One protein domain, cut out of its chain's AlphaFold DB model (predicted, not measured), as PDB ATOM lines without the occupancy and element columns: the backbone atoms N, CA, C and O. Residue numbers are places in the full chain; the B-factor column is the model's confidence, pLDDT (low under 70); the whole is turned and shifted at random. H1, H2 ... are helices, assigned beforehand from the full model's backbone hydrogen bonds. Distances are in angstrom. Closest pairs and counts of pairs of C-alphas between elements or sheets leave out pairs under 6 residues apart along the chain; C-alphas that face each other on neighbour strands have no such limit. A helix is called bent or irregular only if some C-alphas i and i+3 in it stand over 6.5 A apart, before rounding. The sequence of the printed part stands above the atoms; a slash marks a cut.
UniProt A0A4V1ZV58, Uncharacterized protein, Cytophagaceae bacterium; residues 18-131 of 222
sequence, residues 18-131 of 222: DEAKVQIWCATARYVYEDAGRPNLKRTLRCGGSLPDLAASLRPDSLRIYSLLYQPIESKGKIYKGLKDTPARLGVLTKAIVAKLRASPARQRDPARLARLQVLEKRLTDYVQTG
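What this domain is: This is residues 18 to 131 of the 222 residues of an uncharacterized protein of Cytophagaceae bacterium (UniProt A0A4V1ZV58). Four helices, H1, H4, H5 and H7, form an up-and-down bundle, each running against the one before it in the chain, with H5 and H7 side by side under H1. The short helices H2 and H3 pack on H1 on its side away from H5 and H7, and little H6 sits at the turn between H5 and H7. The printed part has 114 residues with seven named helices, H1 to H7 in order, and no named strand; the class is all helix. It is compact, with a radius of gyration of the C-alphas of 13.5 A and a rounded outline spanning 37 by 28 by 25 A.

Where its parts are: Find C-alpha 18 at (29.892, -56.907, -4.251); from there H1 runs 25.4 A to residue 35. Next come H2, residues 39 to 44, and H3, residues 51 to 58. H2 is neither bent nor irregular, but only just: C-alphas 40 and 43 are 6.3 A apart. H4, residues 65 to 75, is irregular, but only just: C-alphas 68 and 71 are 6.8 A apart. Look for C-alpha 86 at (37.607, -52.849, 0.113), where H5 begins its 24.2 A course to residue 102. After H6, residues 105 to 108, H7 takes residues 111 to 130 over 28.6 A and ends at C-alpha 130, (30.628, -47.822, 8.969).

How they stand to each other: Start at H1, the hub, which touches five other helices. With residues 29 to 33 alone it touches H2, its hairpin partner; the closest C-alphas, of Tyr 33 and Pro 39, are 5.4 A apart. Its residues 18 to 26 alone touch H3, closest at Val 22 and Leu 51, C-alphas 5.5 A apart. H1 and H4 only just touch, with 3 pairs of C-alphas within 8 A, closest at Ala 29 and Ile 65, 7.1 A. H1 touches H7 at a shallow tilt of 15 degrees, opposite ways, closest at the C-alphas of Ile 24 and Leu 124, 6.5 A. H5 and H7 touch at 5 degrees, opposite ways, with the C-alphas of Pro 87 and Val 128 closest at 5.9 A. H6 and H7 only just touch, and only at the corner, with 3 pairs of C-alphas within 8 A, closest at Arg 107 and Arg 113, 5.4 A. In H1, H3, H5 and H7 every O i to N i+4 pair is within hydrogen-bond range; H4 has 5 of 7, H2 has 0 of 2 but 2 of 3 O i to N i+3 pairs, and H6 is too short for an i+4 pair.

The domain as a whole: The two C-alphas farthest apart, of Asn 40 and Gly 82, are 38.7 A apart. The printed part has no cut, and no link is long. The mean pLDDT of the printed part is 91.0, and no printed residue is under 70.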
ATOM      1  N   ASP A  18      30.982 -56.910  -3.276       90.19
ATOM      2  CA  ASP A  18      29.892 -56.907  -4.251       90.19
ATOM      3  C   ASP A  18      28.556 -56.503  -3.621       90.19
ATOM      4  O   ASP A  18      27.831 -55.704  -4.214       90.19
ATOM      5  N   GLU A  19      28.257 -56.956  -2.400       90.00
ATOM      6  CA  GLU A  19      27.097 -56.471  -1.639       90.00
ATOM      7  C   GLU A  19      27.180 -54.963  -1.411       90.00
ATOM      8  O   GLU A  19      26.217 -54.239  -1.670       90.00
ATOM      9  N   ALA A  20      28.347 -54.462  -1.002       91.94
ATOM     10  CA  ALA A  20      28.540 -53.041  -0.766       91.94
ATOM     11  C   ALA A  20      28.396 -52.208  -2.043       91.94
ATOM     12  O   ALA A  20      27.763 -51.148  -2.038       91.94
ATOM     13  N   LYS A  21      28.896 -52.710  -3.174       94.00
ATOM     14  CA  LYS A  21      28.649 -52.095  -4.482       94.00
ATOM     15  C   LYS A  21      27.162 -52.057  -4.818       94.00
ATOM     16  O   LYS A  21      26.681 -51.016  -5.265       94.00
ATOM     17  N   VAL A  22      26.432 -53.153  -4.599       94.25
ATOM     18  CA  VAL A  22      24.980 -53.212  -4.833       94.25
ATOM     19  C   VAL A  22      24.255 -52.158  -3.998       94.25
ATOM     20  O   VAL A  22      23.424 -51.434  -4.547       94.25
ATOM     21  N   GLN A  23      24.601 -52.000  -2.718       93.81
ATOM     22  CA  GLN A  23      23.985 -50.985  -1.856       93.81
ATOM     23  C   GLN A  23      24.273 -49.555  -2.334       93.81
ATOM     24  O   GLN A  23      23.346 -48.752  -2.467       93.81
ATOM     25  N   ILE A  24      25.528 -49.246  -2.680       94.62
ATOM     26  CA  ILE A  24      25.915 -47.931  -3.220       94.62
ATOM     27  C   ILE A  24      25.145 -47.625  -4.512       94.62
ATOM     28  O   ILE A  24      24.578 -46.537  -4.666       94.62
ATOM     29  N   TRP A  25      25.091 -48.578  -5.443       95.50
ATOM     30  CA  TRP A  25      24.390 -48.398  -6.714       95.50
ATOM     31  C   TRP A  25      22.875 -48.319  -6.548       95.50
ATOM     32  O   TRP A  25      22.236 -47.520  -7.230       95.50
ATOM     33  N   CYS A  26      22.300 -49.085  -5.623       94.56
ATOM     34  CA  CYS A  26      20.885 -49.005  -5.293       94.56
ATOM     35  C   CYS A  26      20.516 -47.618  -4.744       94.56
ATOM     36  O   CYS A  26      19.590 -46.984  -5.255       94.56
ATOM     37  N   ALA A  27      21.261 -47.115  -3.753       95.06
ATOM     38  CA  ALA A  27      21.049 -45.781  -3.192       95.06
ATOM     39  C   ALA A  27      21.194 -44.689  -4.263       95.06
ATOM     40  O   ALA A  27      20.354 -43.796  -4.374       95.06
ATOM     41  N   THR A  28      22.207 -44.818  -5.122       95.44
ATOM     42  CA  THR A  28      22.436 -43.912  -6.254       95.44
ATOM     43  C   THR A  28      21.266 -43.918  -7.240       95.44
ATOM     44  O   THR A  28      20.795 -42.857  -7.644       95.44
ATOM     45  N   ALA A  29      20.772 -45.094  -7.631       94.75
ATOM     46  CA  ALA A  29      19.666 -45.205  -8.577       94.75
ATOM     47  C   ALA A  29      18.371 -44.618  -8.002       94.75
ATOM     48  O   ALA A  29      17.696 -43.842  -8.676       94.75
ATOM     49  N   ARG A  30      18.068 -44.910  -6.730       93.62
ATOM     50  CA  ARG A  30      16.925 -44.321  -6.016       93.62
ATOM     51  C   ARG A  30      17.008 -42.798  -5.975       93.62
ATOM     52  O   ARG A  30      16.020 -42.147  -6.306       93.62
ATOM     53  N   TYR A  31      18.181 -42.248  -5.659       94.00
ATOM     54  CA  TYR A  31      18.416 -40.806  -5.692       94.00
ATOM     55  C   TYR A  31      18.135 -40.215  -7.077       94.00
ATOM     56  O   TYR A  31      17.414 -39.232  -7.189       94.00
ATOM     57  N   VAL A  32      18.659 -40.818  -8.152       93.81
ATOM     58  CA  VAL A  32      18.427 -40.313  -9.516       93.81
ATOM     59  C   VAL A  32      16.940 -40.371  -9.887       93.81
ATOM     60  O   VAL A  32      16.447 -39.466 -10.557       93.81
ATOM     61  N   TYR A  33      16.210 -41.387  -9.426       92.25
ATOM     62  CA  TYR A  33      14.764 -41.509  -9.635       92.25
ATOM     63  C   TYR A  33      13.960 -40.440  -8.913       92.25
ATOM     64  O   TYR A  33      13.031 -39.888  -9.495       92.25
ATOM     65  N   GLU A  34      14.315 -40.119  -7.675       91.69
ATOM     66  CA  GLU A  34      13.705 -39.005  -6.942       91.69
ATOM     67  C   GLU A  34      14.022 -37.672  -7.609       91.69
ATOM     68  O   GLU A  34      13.122 -36.891  -7.906       91.69
ATOM     69  N   ASP A  35      15.296 -37.451  -7.920       90.81
ATOM     70  CA  ASP A  35      15.812 -36.217  -8.503       90.81
ATOM     71  C   ASP A  35      15.257 -35.933  -9.911       90.81
ATOM     72  O   ASP A  35      15.203 -34.780 -10.330       90.81
ATOM     73  N   ALA A  36      14.824 -36.967 -10.640       90.00
ATOM     74  CA  ALA A  36      14.157 -36.843 -11.936       90.00
ATOM     75  C   ALA A  36      12.616 -36.887 -11.852       90.00
ATOM     76  O   ALA A  36      11.948 -36.922 -12.888       90.00
ATOM     77  N   GLY A  37      12.031 -36.939 -10.649       89.38
ATOM     78  CA  GLY A  37      10.577 -37.000 -10.467       89.38
ATOM     79  C   GLY A  37       9.947 -38.291 -11.009       89.38
ATOM     80  O   GLY A  37       8.880 -38.265 -11.627       89.38
ATOM     81  N   ARG A  38      10.628 -39.430 -10.841       89.88
ATOM     82  CA  ARG A  38      10.190 -40.776 -11.263       89.88
ATOM     83  C   ARG A  38      10.277 -41.802 -10.117       89.88
ATOM     84  O   ARG A  38      10.866 -42.872 -10.285       89.88
ATOM     85  N   PRO A  39       9.690 -41.538  -8.933       89.25
ATOM     86  CA  PRO A  39       9.825 -42.424  -7.773       89.25
ATOM     87  C   PRO A  39       9.212 -43.816  -7.992       89.25
ATOM     88  O   PRO A  39       9.624 -44.784  -7.356       89.25
ATOM     89  N   ASN A  40       8.271 -43.950  -8.930       88.06
ATOM     90  CA  ASN A  40       7.663 -45.221  -9.321       88.06
ATOM     91  C   ASN A  40       8.671 -46.231  -9.897       88.06
ATOM     92  O   ASN A  40       8.379 -47.425  -9.896       88.06
ATOM     93  N   LEU A  41       9.841 -45.782 -10.368       88.75
ATOM     94  CA  LEU A  41      10.906 -46.660 -10.861       88.75
ATOM     95  C   LEU A  41      11.703 -47.319  -9.725       88.75
ATOM     96  O   LEU A  41      12.334 -48.347  -9.931       88.75
ATOM     97  N   LYS A  42      11.620 -46.826  -8.482       90.44
ATOM     98  CA  LYS A  42      12.335 -47.444  -7.346       90.44
ATOM     99  C   LYS A  42      11.951 -48.910  -7.134       90.44
ATOM    100  O   LYS A  42      12.797 -49.708  -6.745       90.44
ATOM    101  N   ARG A  43      10.691 -49.269  -7.409       88.69
ATOM    102  CA  ARG A  43      10.166 -50.637  -7.237       88.69
ATOM    103  C   ARG A  43      10.713 -51.638  -8.254       88.69
ATOM    104  O   ARG A  43      10.546 -52.834  -8.063       88.69
ATOM    105  N   THR A  44      11.322 -51.164  -9.342       89.81
ATOM    106  CA  THR A  44      11.907 -52.044 -10.363       89.81
ATOM    107  C   THR A  44      13.348 -52.418 -10.034       89.81
ATOM    108  O   THR A  44      13.885 -53.332 -10.656       89.81
ATOM    109  N   LEU A  45      13.975 -51.744  -9.061       92.00
ATOM    110  CA  LEU A  45      15.358 -51.987  -8.664       92.00
ATOM    111  C   LEU A  45      15.503 -53.308  -7.910       92.00
ATOM    112  O   LEU A  45      14.824 -53.560  -6.914       92.00
ATOM    113  N   ARG A  46      16.469 -54.121  -8.337       92.69
ATOM    114  CA  ARG A  46      16.819 -55.392  -7.687       92.69
ATOM    115  C   ARG A  46      17.967 -55.209  -6.692       92.69
ATOM    116  O   ARG A  46      19.067 -55.699  -6.907       92.69
ATOM    117  N   CYS A  47      17.709 -54.488  -5.601       91.00
ATOM    118  CA  CYS A  47      18.739 -54.133  -4.610       91.00
ATOM    119  C   CYS A  47      19.149 -55.261  -3.647       91.00
ATOM    120  O   CYS A  47      20.129 -55.107  -2.931       91.00
ATOM    121  N   GLY A  48      18.395 -56.364  -3.594       86.56
ATOM    122  CA  GLY A  48      18.736 -57.547  -2.789       86.56
ATOM    123  C   GLY A  48      19.431 -58.660  -3.579       86.56
ATOM    124  O   GLY A  48      19.634 -59.741  -3.042       86.56
ATOM    125  N   GLY A  49      19.711 -58.430  -4.866       87.88
ATOM    126  CA  GLY A  49      20.333 -59.413  -5.752       87.88
ATOM    127  C   GLY A  49      21.830 -59.190  -5.932       87.88
ATOM    128  O   GLY A  49      22.461 -58.396  -5.236       87.88
ATOM    129  N   SER A  50      22.391 -59.874  -6.926       91.56
ATOM    130  CA  SER A  50      23.780 -59.673  -7.329       91.56
ATOM    131  C   SER A  50      23.968 -58.354  -8.093       91.56
ATOM    132  O   SER A  50      23.019 -57.751  -8.606       91.56
ATOM    133  N   LEU A  51      25.218 -57.912  -8.233       91.56
ATOM    134  CA  LEU A  51      25.547 -56.730  -9.029       91.56
ATOM    135  C   LEU A  51      25.060 -56.838 -10.501       91.56
ATOM    136  O   LEU A  51      24.495 -55.863 -11.007       91.56
ATOM    137  N   PRO A  52      25.169 -57.998 -11.185       92.69
ATOM    138  CA  PRO A  52      24.512 -58.231 -12.476       92.69
ATOM    139  C   PRO A  52      22.983 -58.098 -12.462       92.69
ATOM    140  O   PRO A  52      22.425 -57.545 -13.413       92.69
ATOM    141  N   ASP A  53      22.297 -58.557 -11.410       92.75
ATOM    142  CA  ASP A  53      20.835 -58.436 -11.298       92.75
ATOM    143  C   ASP A  53      20.403 -56.975 -11.182       92.75
ATOM    144  O   ASP A  53      19.459 -56.536 -11.850       92.75
ATOM    145  N   LEU A  54      21.133 -56.199 -10.375       93.81
ATOM    146  CA  LEU A  54      20.931 -54.761 -10.274       93.81
ATOM    147  C   LEU A  54      21.181 -54.096 -11.630       93.81
ATOM    148  O   LEU A  54      20.331 -53.352 -12.116       93.81
ATOM    149  N   ALA A  55      22.297 -54.414 -12.286       92.38
ATOM    150  CA  ALA A  55      22.631 -53.891 -13.604       92.38
ATOM    151  C   ALA A  55      21.541 -54.186 -14.647       92.38
ATOM    152  O   ALA A  55      21.189 -53.304 -15.430       92.38
ATOM    153  N   ALA A  56      20.967 -55.394 -14.639       93.25
ATOM    154  CA  ALA A  56      19.847 -55.755 -15.499       93.25
ATOM    155  C   ALA A  56      18.598 -54.913 -15.195       93.25
ATOM    156  O   ALA A  56      17.943 -54.447 -16.127       93.25
ATOM    157  N   SER A  57      18.312 -54.643 -13.917       92.12
ATOM    158  CA  SER A  57      17.187 -53.786 -13.519       92.12
ATOM    159  C   SER A  57      17.346 -52.309 -13.913       92.12
ATOM    160  O   SER A  57      16.346 -51.618 -14.081       92.12
ATOM    161  N   LEU A  58      18.583 -51.842 -14.128       91.56
ATOM    162  CA  LEU A  58      18.892 -50.475 -14.572       91.56
ATOM    163  C   LEU A  58      18.830 -50.283 -16.098       91.56
ATOM    164  O   LEU A  58      18.832 -49.150 -16.570       91.56
ATOM    165  N   ARG A  59      18.836 -51.360 -16.895       85.75
ATOM    166  CA  ARG A  59      18.832 -51.290 -18.372       85.75
ATOM    167  C   ARG A  59      17.535 -50.779 -19.011       85.75
ATOM    168  O   ARG A  59      17.657 -49.978 -19.932       85.75
ATOM    169  N   PRO A  60      16.327 -51.216 -18.596       79.62
ATOM    170  CA  PRO A  60      15.078 -50.771 -19.228       79.62
ATOM    171  C   PRO A  60      14.704 -49.327 -18.858       79.62
ATOM    172  O   PRO A  60      13.656 -48.825 -19.257       79.62
ATOM    173  N   ASP A  61      15.532 -48.664 -18.061       73.12
ATOM    174  CA  ASP A  61      15.243 -47.370 -17.490       73.12
ATOM    175  C   ASP A  61      15.393 -46.233 -18.509       73.12
ATOM    176  O   ASP A  61      16.469 -45.988 -19.064       73.12
ATOM    177  N   SER A  62      14.306 -45.478 -18.677       74.88
ATOM    178  CA  SER A  62      14.264 -44.249 -19.471       74.88
ATOM    179  C   SER A  62      15.336 -43.239 -19.067       74.88
ATOM    180  O   SER A  62      15.806 -42.512 -19.928       74.88
ATOM    181  N   LEU A  63      15.769 -43.230 -17.799       84.94
ATOM    182  CA  LEU A  63      16.752 -42.292 -17.251       84.94
ATOM    183  C   LEU A  63      18.206 -42.641 -17.597       84.94
ATOM    184  O   LEU A  63      19.129 -41.927 -17.199       84.94
ATOM    185  N   ARG A  64      18.428 -43.720 -18.362       88.69
ATOM    186  CA  ARG A  64      19.738 -44.127 -18.894       88.69
ATOM    187  C   ARG A  64      20.830 -44.287 -17.831       88.69
ATOM    188  O   ARG A  64      22.016 -44.238 -18.177       88.69
ATOM    189  N   ILE A  65      20.459 -44.552 -16.572       91.06
ATOM    190  CA  ILE A  65      21.393 -44.747 -15.449       91.06
ATOM    191  C   ILE A  65      22.431 -45.811 -15.801       91.06
ATOM    192  O   ILE A  65      23.628 -45.603 -15.586       91.06
ATOM    193  N   TYR A  66      21.995 -46.914 -16.421       92.06
ATOM    194  CA  TYR A  66      22.904 -47.967 -16.856       92.06
ATOM    195  C   TYR A  66      23.996 -47.444 -17.800       92.06
ATOM    196  O   TYR A  66      25.181 -47.621 -17.538       92.06
ATOM    197  N   SER A  67      23.611 -46.766 -18.883       91.12
ATOM    198  CA  SER A  67      24.552 -46.356 -19.935       91.12
ATOM    199  C   SER A  67      25.418 -45.144 -19.571       91.12
ATOM    200  O   SER A  67      26.562 -45.060 -20.013       91.12
ATOM    201  N   LEU A  68      24.896 -44.203 -18.776       90.19
ATOM    202  CA  LEU A  68      25.570 -42.930 -18.490       90.19
ATOM    203  C   LEU A  68      26.351 -42.937 -17.171       90.19
ATOM    204  O   LEU A  68      27.331 -42.200 -17.045       90.19
ATOM    205  N   LEU A  69      25.941 -43.760 -16.201       92.19
ATOM    206  CA  LEU A  69      26.553 -43.817 -14.871       92.19
ATOM    207  C   LEU A  69      27.180 -45.181 -14.600       92.19
ATOM    208  O   LEU A  69      28.394 -45.270 -14.433       92.19
ATOM    209  N   TYR A  70      26.372 -46.242 -14.599       93.62
ATOM    210  CA  TYR A  70      26.814 -47.569 -14.171       93.62
ATOM    211  C   TYR A  70      27.905 -48.139 -15.081       93.62
ATOM    212  O   TYR A  70      29.010 -48.438 -14.636       93.62
ATOM    213  N   GLN A  71      27.630 -48.259 -16.379       92.69
ATOM    214  CA  GLN A  71      28.535 -48.886 -17.335       92.69
ATOM    215  C   GLN A  71      29.877 -48.139 -17.436       92.69
ATOM    216  O   GLN A  71      30.909 -48.811 -17.357       92.69
ATOM    217  N   PRO A  72      29.945 -46.798 -17.556       90.94
ATOM    218  CA  PRO A  72      31.226 -46.095 -17.631       90.94
ATOM    219  C   PRO A  72      32.097 -46.242 -16.378       90.94
ATOM    220  O   PRO A  72      33.321 -46.164 -16.494       90.94
ATOM    221  N   ILE A  73      31.481 -46.447 -15.208       92.38
ATOM    222  CA  ILE A  73      32.170 -46.551 -13.918       92.38
ATOM    223  C   ILE A  73      32.553 -48.008 -13.615       92.38
ATOM    224  O   ILE A  73      33.727 -48.289 -13.382       92.38
ATOM    225  N   GLU A  74      31.601 -48.944 -13.674       90.00
ATOM    226  CA  GLU A  74      31.812 -50.334 -13.242       90.00
ATOM    227  C   GLU A  74      32.345 -51.260 -14.329       90.00
ATOM    228  O   GLU A  74      33.259 -52.040 -14.073       90.00
ATOM    229  N   SER A  75      31.820 -51.190 -15.560       80.31
ATOM    230  CA  SER A  75      32.050 -52.258 -16.555       80.31
ATOM    231  C   SER A  75      33.518 -52.465 -16.926       80.31
ATOM    232  O   SER A  75      33.917 -53.563 -17.300       80.31
ATOM    233  N   LYS A  76      34.334 -51.410 -16.831       73.19
ATOM    234  CA  LYS A  76      35.762 -51.475 -17.159       73.19
ATOM    235  C   LYS A  76      36.642 -51.687 -15.930       73.19
ATOM    236  O   LYS A  76      37.841 -51.876 -16.108       73.19
ATOM    237  N   GLY A  77      36.101 -51.553 -14.716       79.81
ATOM    238  CA  GLY A  77      36.828 -51.685 -13.447       79.81
ATOM    239  C   GLY A  77      38.076 -50.801 -13.291       79.81
ATOM    240  O   GLY A  77      38.819 -50.957 -12.326       79.81
ATOM    241  N   LYS A  78      38.336 -49.872 -14.223       88.12
ATOM    242  CA  LYS A  78      39.590 -49.101 -14.301       88.12
ATOM    243  C   LYS A  78      39.820 -48.253 -13.060       88.12
ATOM    244  O   LYS A  78      40.964 -48.050 -12.671       88.12
ATOM    245  N   ILE A  79      38.733 -47.803 -12.439       89.38
ATOM    246  CA  ILE A  79      38.764 -47.010 -11.214       89.38
ATOM    247  C   ILE A  79      39.330 -47.792 -10.018       89.38
ATOM    248  O   ILE A  79      39.799 -47.183  -9.067       89.38
ATOM    249  N   TYR A  80      39.348 -49.129 -10.070       91.12
ATOM    250  CA  TYR A  80      39.854 -49.976  -8.987       91.12
ATOM    251  C   TYR A  80      41.317 -50.389  -9.155       91.12
ATOM    252  O   TYR A  80      41.859 -51.091  -8.298       91.12
ATOM    253  N   LYS A  81      41.970 -50.007 -10.261       89.44
ATOM    254  CA  LYS A  81      43.334 -50.449 -10.561       89.44
ATOM    255  C   LYS A  81      44.294 -49.980  -9.461       89.44
ATOM    256  O   LYS A  81      44.393 -48.791  -9.189       89.44
ATOM    257  N   GLY A  82      45.016 -50.926  -8.860       88.25
ATOM    258  CA  GLY A  82      45.982 -50.655  -7.789       88.25
ATOM    259  C   GLY A  82      45.386 -50.577  -6.379       88.25
ATOM    260  O   GLY A  82      46.147 -50.468  -5.425       88.25
ATOM    261  N   LEU A  83      44.062 -50.691  -6.220       89.19
ATOM    262  CA  LEU A  83      43.407 -50.674  -4.910       89.19
ATOM    263  C   LEU A  83      43.251 -52.100  -4.376       89.19
ATOM    264  O   LEU A  83      42.597 -52.942  -5.002       89.19
ATOM    265  N   LYS A  84      43.836 -52.377  -3.210       84.19
ATOM    266  CA  LYS A  84      43.749 -53.693  -2.556       84.19
ATOM    267  C   LYS A  84      42.642 -53.742  -1.506       84.19
ATOM    268  O   LYS A  84      41.960 -54.756  -1.413       84.19
ATOM    269  N   ASP A  85      42.395 -52.628  -0.826       88.06
ATOM    270  CA  ASP A  85      41.443 -52.566   0.280       88.06
ATOM    271  C   ASP A  85      40.012 -52.296  -0.205       88.06
ATOM    272  O   ASP A  85      39.765 -51.396  -1.015       88.06
ATOM    273  N   THR A  86      39.049 -53.052   0.329       88.38
ATOM    274  CA  THR A  86      37.607 -52.849   0.113       88.38
ATOM    275  C   THR A  86      37.165 -51.396   0.345       88.38
ATOM    276  O   THR A  86      36.585 -50.825  -0.582       88.38
ATOM    277  N   PRO A  87      37.472 -50.734   1.482       88.88
ATOM    278  CA  PRO A  87      37.050 -49.348   1.700       88.88
ATOM    279  C   PRO A  87      37.659 -48.376   0.681       88.88
ATOM    280  O   PRO A  87      36.981 -47.453   0.235       88.88
ATOM    281  N   ALA A  88      38.897 -48.605   0.229       91.69
ATOM    282  CA  ALA A  88      39.515 -47.778  -0.806       91.69
ATOM    283  C   ALA A  88      38.787 -47.923  -2.153       91.69
ATOM    284  O   ALA A  88      38.509 -46.927  -2.825       91.69
ATOM    285  N   ARG A  89      38.417 -49.156  -2.531       93.50
ATOM    286  CA  ARG A  89      37.628 -49.423  -3.745       93.50
ATOM    287  C   ARG A  89      36.255 -48.762  -3.680       93.50
ATOM    288  O   ARG A  89      35.860 -48.097  -4.637       93.50
ATOM    289  N   LEU A  90      35.549 -48.913  -2.563       93.62
ATOM    290  CA  LEU A  90      34.228 -48.314  -2.379       93.62
ATOM    291  C   LEU A  90      34.303 -46.781  -2.326       93.62
ATOM    292  O   LEU A  90      33.491 -46.108  -2.952       93.62
ATOM    293  N   GLY A  91      35.325 -46.215  -1.683       93.75
ATOM    294  CA  GLY A  91      35.555 -44.770  -1.659       93.75
ATOM    295  C   GLY A  91      35.792 -44.184  -3.054       93.75
ATOM    296  O   GLY A  91      35.247 -43.130  -3.387       93.75
ATOM    297  N   VAL A  92      36.556 -44.872  -3.909       95.94
ATOM    298  CA  VAL A  92      36.747 -44.441  -5.303       95.94
ATOM    299  C   VAL A  92      35.465 -44.589  -6.128       95.94
ATOM    300  O   VAL A  92      35.168 -43.708  -6.935       95.94
ATOM    301  N   LEU A  93      34.671 -45.641  -5.897       95.50
ATOM    302  CA  LEU A  93      33.351 -45.788  -6.517       95.50
ATOM    303  C   LEU A  93      32.430 -44.612  -6.158       95.50
ATOM    304  O   LEU A  93      31.911 -43.951  -7.059       95.50
ATOM    305  N   THR A  94      32.283 -44.306  -4.867       95.44
ATOM    306  CA  THR A  94      31.468 -43.183  -4.380       95.44
ATOM    307  C   THR A  94      31.913 -41.861  -5.005       95.44
ATOM    308  O   THR A  94      31.090 -41.130  -5.559       95.44
ATOM    309  N   LYS A  95      33.224 -41.580  -5.020       96.19
ATOM    310  CA  LYS A  95      33.776 -40.372  -5.658       96.19
ATOM    311  C   LYS A  95      33.449 -40.301  -7.150       96.19
ATOM    312  O   LYS A  95      33.059 -39.241  -7.635       96.19
ATOM    313  N   ALA A  96      33.583 -41.409  -7.880       95.62
ATOM    314  CA  ALA A  96      33.286 -41.457  -9.310       95.62
ATOM    315  C   ALA A  96      31.800 -41.188  -9.599       95.62
ATOM    316  O   ALA A  96      31.478 -40.430 -10.520       95.62
ATOM    317  N   ILE A  97      30.903 -41.764  -8.793       95.25
ATOM    318  CA  ILE A  97      29.456 -41.541  -8.884       95.25
ATOM    319  C   ILE A  97      29.128 -40.066  -8.640       95.25
ATOM    320  O   ILE A  97      28.507 -39.429  -9.492       95.25
ATOM    321  N   VAL A  98      29.580 -39.503  -7.515       96.06
ATOM    322  CA  VAL A  98      29.288 -38.110  -7.146       96.06
ATOM    323  C   VAL A  98      29.843 -37.142  -8.187       96.06
ATOM    324  O   VAL A  98      29.128 -36.235  -8.613       96.06
ATOM    325  N   ALA A  99      31.071 -37.359  -8.670       95.50
ATOM    326  CA  ALA A  99      31.666 -36.531  -9.716       95.50
ATOM    327  C   ALA A  99      30.822 -36.535 -11.000       95.50
ATOM    328  O   ALA A  99      30.559 -35.477 -11.575       95.50
ATOM    329  N   LYS A 100      30.338 -37.707 -11.434       94.31
ATOM    330  CA  LYS A 100      29.458 -37.810 -12.606       94.31
ATOM    331  C   LYS A 100      28.099 -37.157 -12.383       94.31
ATOM    332  O   LYS A 100      27.616 -36.466 -13.277       94.31
ATOM    333  N   LEU A 101      27.492 -37.331 -11.211       94.44
ATOM    334  CA  LEU A 101      26.210 -36.705 -10.893       94.44
ATOM    335  C   LEU A 101      26.324 -35.178 -10.812       94.44
ATOM    336  O   LEU A 101      25.450 -34.492 -11.346       94.44
ATOM    337  N   ARG A 102      27.398 -34.657 -10.207       94.19
ATOM    338  CA  ARG A 102      27.699 -33.220 -10.077       94.19
ATOM    339  C   ARG A 102      28.015 -32.564 -11.422       94.19
ATOM    340  O   ARG A 102      27.698 -31.397 -11.619       94.19
ATOM    341  N   ALA A 103      28.601 -33.309 -12.360       92.69
ATOM    342  CA  ALA A 103      28.862 -32.838 -13.720       92.69
ATOM    343  C   ALA A 103      27.590 -32.684 -14.581       92.69
ATOM    344  O   ALA A 103      27.671 -32.165 -15.690       92.69
ATOM    345  N   SER A 104      26.422 -33.129 -14.101       89.56
ATOM    346  CA  SER A 104      25.157 -32.952 -14.821       89.56
ATOM    347  C   SER A 104      24.755 -31.469 -14.883       89.56
ATOM    348  O   SER A 104      24.555 -30.865 -13.823       89.56
ATOM    349  N   PRO A 105      24.538 -30.887 -16.082       88.19
ATOM    350  CA  PRO A 105      24.119 -29.490 -16.226       88.19
ATOM    351  C   PRO A 105      22.820 -29.172 -15.478       88.19
ATOM    352  O   PRO A 105      22.660 -28.083 -14.932       88.19
ATOM    353  N   ALA A 106      21.904 -30.140 -15.410       85.44
ATOM    354  CA  ALA A 106      20.617 -29.978 -14.745       85.44
ATOM    355  C   ALA A 106      20.754 -29.814 -13.220       85.44
ATOM    356  O   ALA A 106      19.926 -29.156 -12.600       85.44
ATOM    357  N   ARG A 107      21.808 -30.383 -12.615       89.75
ATOM    358  CA  ARG A 107      22.128 -30.163 -11.196       89.75
ATOM    359  C   ARG A 107      22.949 -28.900 -11.004       89.75
ATOM    360  O   ARG A 107      22.697 -28.166 -10.068       89.75
ATOM    361  N   GLN A 108      23.885 -28.601 -11.905       91.62
ATOM    362  CA  GLN A 108      24.694 -27.378 -11.813       91.62
ATOM    363  C   GLN A 108      23.858 -26.092 -11.824       91.62
ATOM    364  O   GLN A 108      24.249 -25.111 -11.203       91.62
ATOM    365  N   ARG A 109      22.715 -26.100 -12.518       92.06
ATOM    366  CA  ARG A 109      21.792 -24.957 -12.588       92.06
ATOM    367  C   ARG A 109      20.806 -24.871 -11.419       92.06
ATOM    368  O   ARG A 109      20.083 -23.886 -11.335       92.06
ATOM    369  N   ASP A 110      20.768 -25.872 -10.543       93.81
ATOM    370  CA  ASP A 110      19.821 -25.949  -9.430       93.81
ATOM    371  C   ASP A 110      20.573 -26.196  -8.103       93.81
ATOM    372  O   ASP A 110      21.010 -27.321  -7.822       93.81
ATOM    373  N   PRO A 111      20.723 -25.165  -7.251       93.00
ATOM    374  CA  PRO A 111      21.445 -25.297  -5.989       93.00
ATOM    375  C   PRO A 111      20.770 -26.269  -5.011       93.00
ATOM    376  O   PRO A 111      21.469 -26.942  -4.251       93.00
ATOM    377  N   ALA A 112      19.441 -26.421  -5.052       93.38
ATOM    378  CA  ALA A 112      18.734 -27.369  -4.196       93.38
ATOM    379  C   ALA A 112      19.053 -28.819  -4.594       93.38
ATOM    380  O   ALA A 112      19.237 -29.683  -3.733       93.38
ATOM    381  N   ARG A 113      19.203 -29.095  -5.895       93.44
ATOM    382  CA  ARG A 113      19.674 -30.406  -6.384       93.44
ATOM    383  C   ARG A 113      21.108 -30.701  -5.972       93.44
ATOM    384  O   ARG A 113      21.418 -31.844  -5.636       93.44
ATOM    385  N   LEU A 114      21.985 -29.698  -5.969       93.88
ATOM    386  CA  LEU A 114      23.354 -29.869  -5.473       93.88
ATOM    387  C   LEU A 114      23.392 -30.147  -3.969       93.88
ATOM    388  O   LEU A 114      24.160 -31.012  -3.551       93.88
ATOM    389  N   ALA A 115      22.551 -29.486  -3.172       93.88
ATOM    390  CA  ALA A 115      22.435 -29.769  -1.742       93.88
ATOM    391  C   ALA A 115      21.975 -31.216  -1.488       93.88
ATOM    392  O   ALA A 115      22.592 -31.938  -0.705       93.88
ATOM    393  N   ARG A 116      20.969 -31.706  -2.226       93.19
ATOM    394  CA  ARG A 116      20.546 -33.119  -2.146       93.19
ATOM    395  C   ARG A 116      21.654 -34.092  -2.562       93.19
ATOM    396  O   ARG A 116      21.797 -35.153  -1.957       93.19
ATOM    397  N   LEU A 117      22.478 -33.728  -3.548       95.62
ATOM    398  CA  LEU A 117      23.646 -34.526  -3.927       95.62
ATOM    399  C   LEU A 117      24.692 -34.597  -2.805       95.62
ATOM    400  O   LEU A 117      25.316 -35.641  -2.634       95.62
ATOM    401  N   GLN A 118      24.883 -33.523  -2.033       95.44
ATOM    402  CA  GLN A 118      25.778 -33.533  -0.868       95.44
ATOM    403  C   GLN A 118      25.262 -34.469   0.233       95.44
ATOM    404  O   GLN A 118      26.052 -35.189   0.839       95.44
ATOM    405  N   VAL A 119      23.941 -34.528   0.445       95.06
ATOM    406  CA  VAL A 119      23.327 -35.495   1.373       95.06
ATOM    407  C   VAL A 119      23.599 -36.931   0.919       95.06
ATOM    408  O   VAL A 119      23.998 -37.764   1.732       95.06
ATOM    409  N   LEU A 120      23.454 -37.225  -0.380       95.56
ATOM    410  CA  LEU A 120      23.821 -38.535  -0.927       95.56
ATOM    411  C   LEU A 120      25.315 -38.832  -0.725       95.56
ATOM    412  O   LEU A 120      25.658 -39.919  -0.273       95.56
ATOM    413  N   GLU A 121      26.199 -37.887  -1.054       95.69
ATOM    414  CA  GLU A 121      27.652 -38.036  -0.892       95.69
ATOM    415  C   GLU A 121      28.023 -38.380   0.555       95.69
ATOM    416  O   GLU A 121      28.801 -39.310   0.782       95.69
ATOM    417  N   LYS A 122      27.411 -37.690   1.524       95.44
ATOM    418  CA  LYS A 122      27.582 -37.981   2.946       95.44
ATOM    419  C   LYS A 122      27.116 -39.396   3.284       95.44
ATOM    420  O   LYS A 122      27.921 -40.182   3.763       95.44
ATOM    421  N   ARG A 123      25.879 -39.769   2.934       93.81
ATOM    422  CA  ARG A 123      25.329 -41.116   3.196       93.81
ATOM    423  C   ARG A 123      26.192 -42.237   2.615       93.81
ATOM    424  O   ARG A 123      26.416 -43.251   3.268       93.81
ATOM    425  N   LEU A 124      26.686 -42.067   1.388       94.81
ATOM    426  CA  LEU A 124      27.565 -43.053   0.757       94.81
ATOM    427  C   LEU A 124      28.934 -43.118   1.444       94.81
ATOM    428  O   LEU A 124      29.501 -44.199   1.564       94.81
ATOM    429  N   THR A 125      29.469 -41.985   1.892       93.44
ATOM    430  CA  THR A 125      30.742 -41.939   2.625       93.44
ATOM    431  C   THR A 125      30.608 -42.588   4.000       93.44
ATOM    432  O   THR A 125      31.440 -43.422   4.354       93.44
ATOM    433  N   ASP A 126      29.532 -42.282   4.723       92.06
ATOM    434  CA  ASP A 126      29.207 -42.876   6.020       92.06
ATOM    435  C   ASP A 126      29.042 -44.395   5.882       92.06
ATOM    436  O   ASP A 126      29.584 -45.151   6.689       92.06
ATOM    437  N   TYR A 127      28.400 -44.870   4.808       90.75
ATOM    438  CA  TYR A 127      28.316 -46.302   4.525       90.75
ATOM    439  C   TYR A 127      29.690 -46.948   4.332       90.75
ATOM    440  O   TYR A 127      29.964 -48.002   4.897       90.75
ATOM    441  N   VAL A 128      30.578 -46.319   3.557       91.31
ATOM    442  CA  VAL A 128      31.931 -46.850   3.328       91.31
ATOM    443  C   VAL A 128      32.742 -46.922   4.625       91.31
ATOM    444  O   VAL A 128      33.566 -47.821   4.772       91.31
ATOM    445  N   GLN A 129      32.516 -45.995   5.555       89.12
ATOM    446  CA  GLN A 129      33.217 -45.958   6.840       89.12
ATOM    447  C   GLN A 129      32.648 -46.948   7.860       89.12
ATOM    448  O   GLN A 129      33.405 -47.536   8.628       89.12
ATOM    449  N   THR A 130      31.327 -47.115   7.885       85.69
ATOM    450  CA  THR A 130      30.628 -47.822   8.969       85.69
ATOM    451  C   THR A 130      30.109 -49.204   8.577       85.69
ATOM    452  O   THR A 130      29.838 -50.024   9.450       85.69
ATOM    453  N   GLY A 131      29.946 -49.480   7.280       79.75
ATOM    454  CA  GLY A 131      29.317 -50.702   6.771       79.75
ATOM    455  C   GLY A 131      27.795 -50.756   6.965       79.75
ATOM    456  O   GLY A 131      27.174 -51.739   6.560       79.75
TER     457      GLY A 131